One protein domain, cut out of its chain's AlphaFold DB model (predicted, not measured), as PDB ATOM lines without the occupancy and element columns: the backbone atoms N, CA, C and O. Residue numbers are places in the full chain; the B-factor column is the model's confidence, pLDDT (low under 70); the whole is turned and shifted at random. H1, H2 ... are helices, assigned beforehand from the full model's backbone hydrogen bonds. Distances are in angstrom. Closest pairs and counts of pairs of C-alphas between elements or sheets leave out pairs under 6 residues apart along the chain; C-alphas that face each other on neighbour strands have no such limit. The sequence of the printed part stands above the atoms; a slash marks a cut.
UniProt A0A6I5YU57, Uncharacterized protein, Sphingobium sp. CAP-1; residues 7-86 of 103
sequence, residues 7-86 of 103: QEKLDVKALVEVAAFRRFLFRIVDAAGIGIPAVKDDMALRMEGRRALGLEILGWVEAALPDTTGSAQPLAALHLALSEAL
ATOM      1  N   GLN A   7     102.498 142.968 123.765       83.12
ATOM      2  CA  GLN A   7     101.217 143.399 123.202       83.12
ATOM      3  C   GLN A   7     100.281 143.959 124.277       83.12
ATOM      4  O   GLN A   7      99.722 145.035 124.107       83.12
ATOM      5  N   GLU A   8     100.185 143.287 125.423       81.25
ATOM      6  CA  GLU A   8      99.347 143.715 126.547       81.25
ATOM      7  C   GLU A   8      99.734 145.111 127.059       81.25
ATOM      8  O   GLU A   8      98.865 145.926 127.364       81.25
ATOM      9  N   LYS A   9     101.032 145.449 127.059       81.44
ATOM     10  CA  LYS A   9     101.484 146.814 127.372       81.44
ATOM     11  C   LYS A   9     100.975 147.851 126.369       81.44
ATOM     12  O   LYS A   9     100.566 148.939 126.767       81.44
ATOM     13  N   LEU A  10     101.010 147.531 125.075       82.44
ATOM     14  CA  LEU A  10     100.520 148.424 124.022       82.44
ATOM     15  C   LEU A  10      99.004 148.621 124.121       82.44
ATOM     16  O   LEU A  10      98.531 149.750 123.994       82.44
ATOM     17  N   ASP A  11      98.265 147.553 124.413       87.38
ATOM     18  CA  ASP A  11      96.809 147.592 124.554       87.38
ATOM     19  C   ASP A  11      96.394 148.443 125.760       87.38
ATOM     20  O   ASP A  11      95.526 149.310 125.651       87.38
ATOM     21  N   VAL A  12      97.062 148.270 126.905       84.69
ATOM     22  CA  VAL A  12      96.809 149.088 128.099       84.69
ATOM     23  C   VAL A  12      97.187 150.548 127.858       84.69
ATOM     24  O   VAL A  12      96.434 151.440 128.248       84.69
ATOM     25  N   LYS A  13      98.295 150.819 127.158       83.06
ATOM     26  CA  LYS A  13      98.653 152.186 126.757       83.06
ATOM     27  C   LYS A  13      97.543 152.824 125.913       83.06
ATOM     28  O   LYS A  13      97.121 153.938 126.219       83.06
ATOM     29  N   ALA A  14      97.027 152.110 124.912       84.06
ATOM     30  CA  ALA A  14      95.925 152.585 124.077       84.06
ATOM     31  C   ALA A  14      94.637 152.814 124.890       84.06
ATOM     32  O   ALA A  14      93.950 153.816 124.697       84.06
ATOM     33  N   LEU A  15      94.323 151.937 125.850       84.50
ATOM     34  CA  LEU A  15      93.177 152.108 126.749       84.50
ATOM     35  C   LEU A  15      93.308 153.361 127.618       84.50
ATOM     36  O   LEU A  15      92.337 154.100 127.769       84.50
ATOM     37  N   VAL A  16      94.496 153.645 128.158       82.25
ATOM     38  CA  VAL A  16      94.735 154.842 128.981       82.25
ATOM     39  C   VAL A  16      94.548 156.132 128.186       82.25
ATOM     40  O   VAL A  16      94.153 157.137 128.776       82.25
ATOM     41  N   GLU A  17      94.742 156.127 126.865       80.25
ATOM     42  CA  GLU A  17      94.452 157.276 125.995       80.25
ATOM     43  C   GLU A  17      92.939 157.546 125.840       80.25
ATOM     44  O   GLU A  17      92.535 158.687 125.578       80.25
ATOM     45  N   VAL A  18      92.075 156.568 126.135       85.00
ATOM     46  CA  VAL A  18      90.613 156.717 126.104       85.00
ATOM     47  C   VAL A  18      90.092 157.389 127.382       85.00
ATOM     48  O   VAL A  18      90.157 156.846 128.484       85.00
ATOM     49  N   ALA A  19      89.455 158.555 127.236       79.81
ATOM     50  CA  ALA A  19      88.908 159.320 128.367       79.81
ATOM     51  C   ALA A  19      87.878 158.541 129.204       79.81
ATOM     52  O   ALA A  19      87.849 158.642 130.430       79.81
ATOM     53  N   ALA A  20      87.032 157.733 128.555       82.31
ATOM     54  CA  ALA A  20      86.057 156.898 129.255       82.31
ATOM     55  C   ALA A  20      86.735 155.873 130.180       82.31
ATOM     56  O   ALA A  20      86.260 155.644 131.292       82.31
ATOM     57  N   PHE A  21      87.872 155.317 129.756       86.31
ATOM     58  CA  PHE A  21      88.638 154.370 130.554       86.31
ATOM     59  C   PHE A  21      89.298 155.051 131.758       86.31
ATOM     60  O   PHE A  21      89.199 154.546 132.870       86.31
ATOM     61  N   ARG A  22      89.859 156.257 131.598       83.81
ATOM     62  CA  ARG A  22      90.406 157.029 132.732       83.81
ATOM     63  C   ARG A  22      89.355 157.357 133.794       83.81
ATOM     64  O   ARG A  22      89.608 157.196 134.985       83.81
ATOM     65  N   ARG A  23      88.143 157.743 133.381       84.25
ATOM     66  CA  ARG A  23      87.010 157.954 134.306       84.25
ATOM     67  C   ARG A  23      86.585 156.664 135.006       84.25
ATOM     68  O   ARG A  23      86.183 156.694 136.167       84.25
ATOM     69  N   PHE A  24      86.666 155.534 134.310       86.50
ATOM     70  CA  PHE A  24      86.416 154.225 134.902       86.50
ATOM     71  C   PHE A  24      87.482 153.860 135.945       86.50
ATOM     72  O   PHE A  24      87.119 153.460 137.048       86.50
ATOM     73  N   LEU A  25      88.768 154.098 135.662       85.44
ATOM     74  CA  LEU A  25      89.847 153.934 136.644       85.44
ATOM     75  C   LEU A  25      89.618 154.807 137.882       85.44
ATOM     76  O   LEU A  25      89.757 154.327 139.001       85.44
ATOM     77  N   PHE A  26      89.179 156.055 137.706       83.19
ATOM     78  CA  PHE A  26      88.830 156.923 138.833       83.19
ATOM     79  C   PHE A  26      87.712 156.332 139.709       83.19
ATOM     80  O   PHE A  26      87.815 156.339 140.934       83.19
ATOM     81  N   ARG A  27      86.672 155.744 139.101       85.38
ATOM     82  CA  ARG A  27      85.620 155.040 139.855       85.38
ATOM     83  C   ARG A  27      86.150 153.840 140.637       85.38
ATOM     84  O   ARG A  27      85.648 153.578 141.723       85.38
ATOM     85  N   ILE A  28      87.145 153.124 140.109       86.06
ATOM     86  CA  ILE A  28      87.805 152.028 140.833       86.06
ATOM     87  C   ILE A  28      88.539 152.572 142.060       86.06
ATOM     88  O   ILE A  28      88.394 152.005 143.138       86.06
ATOM     89  N   VAL A  29      89.277 153.676 141.919       82.81
ATOM     90  CA  VAL A  29      90.008 154.322 143.025       82.81
ATOM     91  C   VAL A  29      89.062 154.722 144.157       82.81
ATOM     92  O   VAL A  29      89.316 154.390 145.317       82.81
ATOM     93  N   ASP A  30      87.955 155.374 143.804       82.88
ATOM     94  CA  ASP A  30      86.920 155.809 144.744       82.88
ATOM     95  C   ASP A  30      86.249 154.611 145.440       82.88
ATOM     96  O   ASP A  30      86.236 154.506 146.668       82.88
ATOM     97  N   ALA A  31      85.798 153.616 144.666       84.31
ATOM     98  CA  ALA A  31      85.153 152.414 145.197       84.31
ATOM     99  C   ALA A  31      86.089 151.540 146.055       84.31
ATOM    100  O   ALA A  31      85.629 150.838 146.964       84.31
ATOM    101  N   ALA A  32      87.394 151.574 145.778       84.38
ATOM    102  CA  ALA A  32      88.424 150.887 146.547       84.38
ATOM    103  C   ALA A  32      88.797 151.627 147.846       84.38
ATOM    104  O   ALA A  32      89.558 151.093 148.653       84.38
ATOM    105  N   GLY A  33      88.282 152.844 148.073       79.06
ATOM    106  CA  GLY A  33      88.618 153.652 149.246       79.06
ATOM    107  C   GLY A  33      90.101 154.035 149.300       79.06
ATOM    108  O   GLY A  33      90.684 154.206 150.380       79.06
ATOM    109  N   ILE A  34      90.758 154.129 148.142       74.81
ATOM    110  CA  ILE A  34      92.148 154.579 148.055       74.81
ATOM    111  C   ILE A  34      92.170 156.063 148.451       74.81
ATOM    112  O   ILE A  34      91.473 156.880 147.863       74.81
ATOM    113  N   GLY A  35      92.924 156.403 149.502       69.69
ATOM    114  CA  GLY A  35      92.952 157.753 150.088       69.69
ATOM    115  C   GLY A  35      92.016 157.975 151.286       69.69
ATOM    116  O   GLY A  35      92.171 158.969 151.988       69.69
ATOM    117  N   ILE A  36      91.110 157.040 151.592       71.38
ATOM    118  CA  ILE A  36      90.277 157.100 152.805       71.38
ATOM    119  C   ILE A  36      91.057 156.496 153.991       71.38
ATOM    120  O   ILE A  36      91.562 155.373 153.873       71.38
ATOM    121  N   PRO A  37      91.204 157.189 155.135       65.06
ATOM    122  CA  PRO A  37      91.861 156.626 156.313       65.06
ATOM    123  C   PRO A  37      91.127 155.375 156.810       65.06
ATOM    124  O   PRO A  37      89.905 155.383 156.952       65.06
ATOM    125  N   ALA A  38      91.865 154.303 157.103       62.50
ATOM    126  CA  ALA A  38      91.282 153.129 157.741       62.50
ATOM    127  C   ALA A  38      90.932 153.479 159.198       62.50
ATOM    128  O   ALA A  38      91.818 153.730 160.017       62.50
ATOM    129  N   VAL A  39      89.640 153.537 159.520       60.69
ATOM    130  CA  VAL A  39      89.162 153.694 160.903       60.69
ATOM    131  C   VAL A  39      89.229 152.322 161.582       60.69
ATOM    132  O   VAL A  39      88.928 151.323 160.935       60.69
ATOM    133  N   LYS A  40      89.673 152.260 162.846       57.38
ATOM    134  CA  LYS A  40      90.009 151.033 163.607       57.38
ATOM    135  C   LYS A  40      88.804 150.116 163.923       57.38
ATOM    136  O   LYS A  40      88.539 149.861 165.088       57.38
ATOM    137  N   ASP A  41      88.102 149.612 162.916       57.03
ATOM    138  CA  ASP A  41      86.984 148.672 163.079       57.03
ATOM    139  C   ASP A  41      87.003 147.573 162.012       57.03
ATOM    140  O   ASP A  41      87.683 147.702 160.997       57.03
ATOM    141  N   ASP A  42      86.207 146.514 162.194       56.28
ATOM    142  CA  ASP A  42      86.031 145.384 161.257       56.28
ATOM    143  C   ASP A  42      85.705 145.801 159.808       56.28
ATOM    144  O   ASP A  42      85.928 145.052 158.850       56.28
ATOM    145  N   MET A  43      85.202 147.023 159.619       57.16
ATOM    146  CA  MET A  43      85.009 147.605 158.296       57.16
ATOM    147  C   MET A  43      86.347 147.846 157.572       57.16
ATOM    148  O   MET A  43      86.404 147.694 156.355       57.16
ATOM    149  N   ALA A  44      87.438 148.121 158.293       60.28
ATOM    150  CA  ALA A  44      88.783 148.261 157.739       60.28
ATOM    151  C   ALA A  44      89.255 146.983 157.039       60.28
ATOM    152  O   ALA A  44      89.747 147.066 155.921       60.28
ATOM    153  N   LEU A  45      89.021 145.799 157.619       61.06
ATOM    154  CA  LEU A  45      89.393 144.512 157.012       61.06
ATOM    155  C   LEU A  45      88.631 144.241 155.703       61.06
ATOM    156  O   LEU A  45      89.213 143.779 154.722       61.06
ATOM    157  N   ARG A  46      87.333 144.570 155.651       60.69
ATOM    158  CA  ARG A  46      86.525 144.461 154.418       60.69
ATOM    159  C   ARG A  46      86.903 145.497 153.361       60.69
ATOM    160  O   ARG A  46      86.742 145.244 152.164       60.69
ATOM    161  N   MET A  47      87.352 146.675 153.783       65.88
ATOM    162  CA  MET A  47      87.880 147.693 152.876       65.88
ATOM    163  C   MET A  47      89.268 147.307 152.359       65.88
ATOM    164  O   MET A  47      89.562 147.590 151.205       65.88
ATOM    165  N   GLU A  48      90.068 146.580 153.142       72.25
ATOM    166  CA  GLU A  48      91.436 146.200 152.781       72.25
ATOM    167  C   GLU A  48      91.490 145.304 151.537       72.25
ATOM    168  O   GLU A  48      92.291 145.547 150.642       72.25
ATOM    169  N   GLY A  49      90.580 144.331 151.406       77.56
ATOM    170  CA  GLY A  49      90.518 143.482 150.207       77.56
ATOM    171  C   GLY A  49      90.163 144.259 148.932       77.56
ATOM    172  O   GLY A  49      90.768 144.056 147.881       77.56
ATOM    173  N   ARG A  50      89.215 145.202 149.025       81.81
ATOM    174  CA  ARG A  50      88.853 146.089 147.904       81.81
ATOM    175  C   ARG A  50      89.974 147.067 147.571       81.81
ATOM    176  O   ARG A  50      90.227 147.327 146.399       81.81
ATOM    177  N   ARG A  51      90.658 147.570 148.597       83.38
ATOM    178  CA  ARG A  51      91.803 148.465 148.462       83.38
ATOM    179  C   ARG A  51      92.978 147.775 147.782       83.38
ATOM    180  O   ARG A  51      93.536 148.340 146.849       83.38
ATOM    181  N   ALA A  52      93.309 146.559 148.211       84.56
ATOM    182  CA  ALA A  52      94.371 145.752 147.623       84.56
ATOM    183  C   ALA A  52      94.113 145.504 146.131       84.56
ATOM    184  O   ALA A  52      94.989 145.768 145.314       84.56
ATOM    185  N   LEU A  53      92.888 145.105 145.770       85.25
ATOM    186  CA  LEU A  53      92.512 144.908 144.369       85.25
ATOM    187  C   LEU A  53      92.576 146.212 143.560       85.25
ATOM    188  O   LEU A  53      93.077 146.222 142.439       85.25
ATOM    189  N   GLY A  54      92.096 147.326 144.122       87.00
ATOM    190  CA  GLY A  54      92.188 148.633 143.469       87.00
ATOM    191  C   GLY A  54      93.636 149.047 143.191       87.00
ATOM    192  O   GLY A  54      93.942 149.511 142.096       87.00
ATOM    193  N   LEU A  55      94.538 148.829 144.151       84.25
ATOM    194  CA  LEU A  55      95.972 149.095 143.993       84.25
ATOM    195  C   LEU A  55      96.629 148.155 142.977       84.25
ATOM    196  O   LEU A  55      97.472 148.598 142.202       84.25
ATOM    197  N   GLU A  56      96.230 146.886 142.943       86.19
ATOM    198  CA  GLU A  56      96.742 145.913 141.977       86.19
ATOM    199  C   GLU A  56      96.365 146.295 140.537       86.19
ATOM    200  O   GLU A  56      97.232 146.321 139.662       86.19
ATOM    201  N   ILE A  57      95.110 146.697 140.305       86.06
ATOM    202  CA  ILE A  57      94.648 147.194 139.000       86.06
ATOM    203  C   ILE A  57      95.460 148.420 138.569       86.06
ATOM    204  O   ILE A  57      95.892 148.498 137.419       86.06
ATOM    205  N   LEU A  58      95.699 149.372 139.479       84.06
ATOM    206  CA  LEU A  58      96.540 150.535 139.178       84.06
ATOM    207  C   LEU A  58      97.979 150.129 138.839       84.06
ATOM    208  O   LEU A  58      98.553 150.689 137.908       84.06
ATOM    209  N   GLY A  59      98.536 149.138 139.540       83.12
ATOM    210  CA  GLY A  59      99.866 148.599 139.257       83.12
ATOM    211  C   GLY A  59      99.971 147.941 137.877       83.12
ATOM    212  O   GLY A  59     100.982 148.105 137.197       83.12
ATOM    213  N   TRP A  60      98.924 147.249 137.410       83.44
ATOM    214  CA  TRP A  60      98.883 146.711 136.041       83.44
ATOM    215  C   TRP A  60      98.890 147.821 134.991       83.44
ATOM    216  O   TRP A  60      99.583 147.709 133.979       83.44
ATOM    217  N   VAL A  61      98.147 148.902 135.243       84.19
ATOM    218  CA  VAL A  61      98.113 150.066 134.351       84.19
ATOM    219  C   VAL A  61      99.467 150.774 134.332       84.19
ATOM    220  O   VAL A  61      99.972 151.099 133.262       84.19
ATOM    221  N   GLU A  62     100.082 150.974 135.495       80.56
ATOM    222  CA  GLU A  62     101.397 151.603 135.622       80.56
ATOM    223  C   GLU A  62     102.488 150.815 134.884       80.56
ATOM    224  O   GLU A  62     103.235 151.401 134.108       80.56
ATOM    225  N   ALA A  63     102.531 149.488 135.032       78.62
ATOM    226  CA  ALA A  63     103.535 148.628 134.391       78.62
ATOM    227  C   ALA A  63     103.498 148.638 132.844       78.62
ATOM    228  O   ALA A  63     104.434 148.155 132.183       78.62
ATOM    229  N   ALA A  64     102.407 149.143 132.268       74.25
ATOM    230  CA  ALA A  64     102.214 149.310 130.835       74.25
ATOM    231  C   ALA A  64     102.502 150.735 130.335       74.25
ATOM    232  O   ALA A  64     102.675 150.934 129.129       74.25
ATOM    233  N   LEU A  65     102.571 151.723 131.230       70.75
ATOM    234  CA  LEU A  65     102.940 153.090 130.885       70.75
ATOM    235  C   LEU A  65     104.472 153.234 130.847       70.75
ATOM    236  O   LEU A  65     105.181 152.539 131.573       70.75
ATOM    237  N   PRO A  66     105.023 154.098 129.977       62.88
ATOM    238  CA  PRO A  66     106.459 154.364 129.967       62.88
ATOM    239  C   PRO A  66     106.878 155.088 131.260       62.88
ATOM    240  O   PRO A  66     106.114 155.927 131.740       62.88
ATOM    241  N   ASP A  67     108.096 154.813 131.760       57.78
ATOM    242  CA  ASP A  67     108.746 155.361 132.980       57.78
ATOM    243  C   ASP A  67     108.985 156.894 132.930       57.78
ATOM    244  O   ASP A  67     110.067 157.412 133.202       57.78
ATOM    245  N   THR A  68     107.986 157.665 132.510       47.50
ATOM    246  CA  THR A  68     108.077 159.103 132.213       47.50
ATOM    247  C   THR A  68     107.804 159.989 133.424       47.50
ATOM    248  O   THR A  68     107.974 161.204 133.361       47.50
ATOM    249  N   THR A  69     107.468 159.391 134.559       45.69
ATOM    250  CA  THR A  69     107.403 160.063 135.854       45.69
ATOM    251  C   THR A  69     108.416 159.382 136.750       45.69
ATOM    252  O   THR A  69     108.229 158.225 137.099       45.69
ATOM    253  N   GLY A  70     109.492 160.081 137.127       42.81
ATOM    254  CA  GLY A  70     110.540 159.602 138.045       42.81
ATOM    255  C   GLY A  70     110.067 159.378 139.491       42.81
ATOM    256  O   GLY A  70     110.792 159.664 140.437       42.81
ATOM    257  N   SER A  71     108.832 158.917 139.666       42.28
ATOM    258  CA  SER A  71     108.189 158.558 140.917       42.28
ATOM    259  C   SER A  71     107.890 157.065 140.836       42.28
ATOM    260  O   SER A  71     107.109 156.637 139.996       42.28
ATOM    261  N   ALA A  72     108.548 156.273 141.678       45.28
ATOM    262  CA  ALA A  72     108.396 154.819 141.764       45.28
ATOM    263  C   ALA A  72     107.065 154.403 142.433       45.28
ATOM    264  O   ALA A  72     107.065 153.631 143.393       45.28
ATOM    265  N   GLN A  73     105.943 154.988 142.010       52.03
ATOM    266  CA  GLN A  73     104.624 154.784 142.606       52.03
ATOM    267  C   GLN A  73     103.507 154.956 141.559       52.03
ATOM    268  O   GLN A  73     103.666 155.821 140.691       52.03
ATOM    269  N   PRO A  74     102.338 154.283 141.734       51.56
ATOM    270  CA  PRO A  74     101.156 154.259 140.836       51.56
ATOM    271  C   PRO A  74     100.405 155.594 140.702       51.56
ATOM    272  O   PRO A  74      99.186 155.671 140.540       51.56
ATOM    273  N   LEU A  75     101.151 156.686 140.773       57.19
ATOM    274  CA  LEU A  75     100.736 158.067 140.715       57.19
ATOM    275  C   LEU A  75     100.510 158.542 139.282       57.19
ATOM    276  O   LEU A  75      99.709 159.444 139.110       57.19
ATOM    277  N   ALA A  76     101.133 157.958 138.254       59.66
ATOM    278  CA  ALA A  76     101.003 158.463 136.880       59.66
ATOM    279  C   ALA A  76      99.584 158.285 136.307       59.66
ATOM    280  O   ALA A  76      98.965 159.241 135.834       59.66
ATOM    281  N   ALA A  77      99.029 157.071 136.408       57.12
ATOM    282  CA  ALA A  77      97.668 156.767 135.961       57.12
ATOM    283  C   ALA A  77      96.613 157.503 136.806       57.12
ATOM    284  O   ALA A  77      95.631 158.025 136.276       57.12
ATOM    285  N   LEU A  78      96.858 157.603 138.116       60.16
ATOM    286  CA  LEU A  78      96.026 158.365 139.041       60.16
ATOM    287  C   LEU A  78      96.065 159.871 138.727       60.16
ATOM    288  O   LEU A  78      95.019 160.510 138.677       60.16
ATOM    289  N   HIS A  79      97.242 160.434 138.447       64.50
ATOM    290  CA  HIS A  79      97.429 161.835 138.066       64.50
ATOM    291  C   HIS A  79      96.695 162.152 136.764       64.50
ATOM    292  O   HIS A  79      96.012 163.172 136.675       64.50
ATOM    293  N   LEU A  80      96.787 161.280 135.756       61.22
ATOM    294  CA  LEU A  80      96.088 161.463 134.485       61.22
ATOM    295  C   LEU A  80      94.558 161.396 134.653       61.22
ATOM    296  O   LEU A  80      93.833 162.183 134.052       61.22
ATOM    297  N   ALA A  81      94.058 160.498 135.506       59.06
ATOM    298  CA  ALA A  81      92.633 160.425 135.827       59.06
ATOM    299  C   ALA A  81      92.141 161.649 136.631       59.06
ATOM    300  O   ALA A  81      91.067 162.182 136.352       59.06
ATOM    301  N   LEU A  82      92.938 162.129 137.594       61.03
ATOM    302  CA  LEU A  82      92.627 163.297 138.426       61.03
ATOM    303  C   LEU A  82      92.672 164.609 137.637       61.03
ATOM    304  O   LEU A  82      91.781 165.441 137.785       61.03
ATOM    305  N   SER A  83      93.677 164.795 136.782       62.22
ATOM    306  CA  SER A  83      93.820 166.007 135.963       62.22
ATOM    307  C   SER A  83      92.635 166.216 135.018       62.22
ATOM    308  O   SER A  83      92.203 167.350 134.832       62.22
ATOM    309  N   GLU A  84      92.028 165.149 134.491       59.12
ATOM    310  CA  GLU A  84      90.798 165.263 133.697       59.12
ATOM    311  C   GLU A  84      89.537 165.520 134.517       59.12
ATOM    312  O   GLU A  84      88.635 166.213 134.048       59.12
ATOM    313  N   ALA A  85      89.444 164.957 135.724       59.16
ATOM    314  CA  ALA A  85      88.323 165.225 136.620       59.16
ATOM    315  C   ALA A  85      88.335 166.680 137.126       59.16
ATOM    316  O   ALA A  85      87.278 167.273 137.327       59.16
ATOM    317  N   LEU A  86      89.530 167.255 137.300       54.91
ATOM    318  CA  LEU A  86      89.741 168.617 137.793       54.91
ATOM    319  C   LEU A  86      89.748 169.682 136.687       54.91
ATOM    320  O   LEU A  86      89.495 170.848 136.979       54.91
TER     321      LEU A  86
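AT A GLANCE: This is residues 7 to 86 of the 103 residues of an uncharacterized protein of Sphingobium sp. CAP-1 (UniProt A0A6I5YU57). Two helices, H2 and H3, form a hairpin along the long axis, and H1 lies across the end of it where H2 begins and H3 ends. H4 crosses the hairpin near that same end, packing on H2 and on the last turn or so of H3, while residues 39 to 46, among them the beginning of H3, stick out at the far end. The printed part has 80 residues with four named helices, in the order H1, H2, H3, H4, and no named strand; the class is all helix, with 57 residues in the helices. It is only just compact, close to loose, with a radius of gyration of the C-alphas of 13.5 A, and elongated, spanning 41 by 23 by 23 A.

HOW THE PARTS SIT: H1, residues 7 to 17, and H2, residues 19 to 31, are close but not clearly touching, about perpendicular at 89 degrees; their closest C-alphas, of Val 16 and Arg 22, are 6.1 A apart. H3, residues 42 to 62, only just touches H1, with 3 pairs of C-alphas within 8 A, and does so with residue 61 alone; the closest are Val 12 and Val 61, 6.5 A, and the helices are about perpendicular at 75 degrees. H2 and H3 form a helical hairpin: they touch at a shallow tilt of 25 degrees, opposite ways, H3 with residues 50 to 58 alone, the closest C-alphas being those of Val 29 and Gly 54, 6.1 A apart. H4, residues 75 to 86, touches H2, which meets it with residues 22 to 26 alone; the closest C-alphas, of Arg 22 and Ala 81, are 5.1 A apart and the helices are about perpendicular at 76 degrees. H4 also touches H3, residues 76 to 78 meeting residues 58 to 62, about perpendicular at 81 degrees; the closest C-alphas, of Glu 62 and Ala 77, are 6.4 A apart. H1 and H4 are close but not clearly touching, at a shallow tilt of 25 degrees, the same way; the closest C-alphas, of Val 16 and Ala 77, are 7.8 A apart. The helix packing is mostly crossed, with 1 of 4 touching pairs at a shallow tilt. In H1, H2 and H4 every O i to N i+4 pair is within hydrogen-bond range, in H3 14 of 17.

IN THESE COORDINATES: H1 begins at C-alpha 7, (101.217, 143.399, 123.202), and measures 15.7 A from first to last C-alpha. H2 measures 18.6 A. H3, the longest, begins at C-alpha 42, (86.031, 145.384, 161.257), and measures 30.5 A. H4 measures 15.5 A and ends at C-alpha 86, (89.741, 168.617, 137.793).

THE WHOLE: The two C-alphas farthest apart, of Gln 7 and Asp 41, are 42.7 A apart. Residues 39 to 46, of which 42 to 46 belong to H3, stand free; the body without them spans 35 by 23 by 22 A. The printed part has no cut. The link from H1 to H2 is tight, that from H2 to H3 short, and that from H3 to H4, residues 63 to 74, long. The mean pLDDT of the printed part is 72.1, with 33 residues under 70: residue 35, residues 37 to 47 and residues 66 to 86.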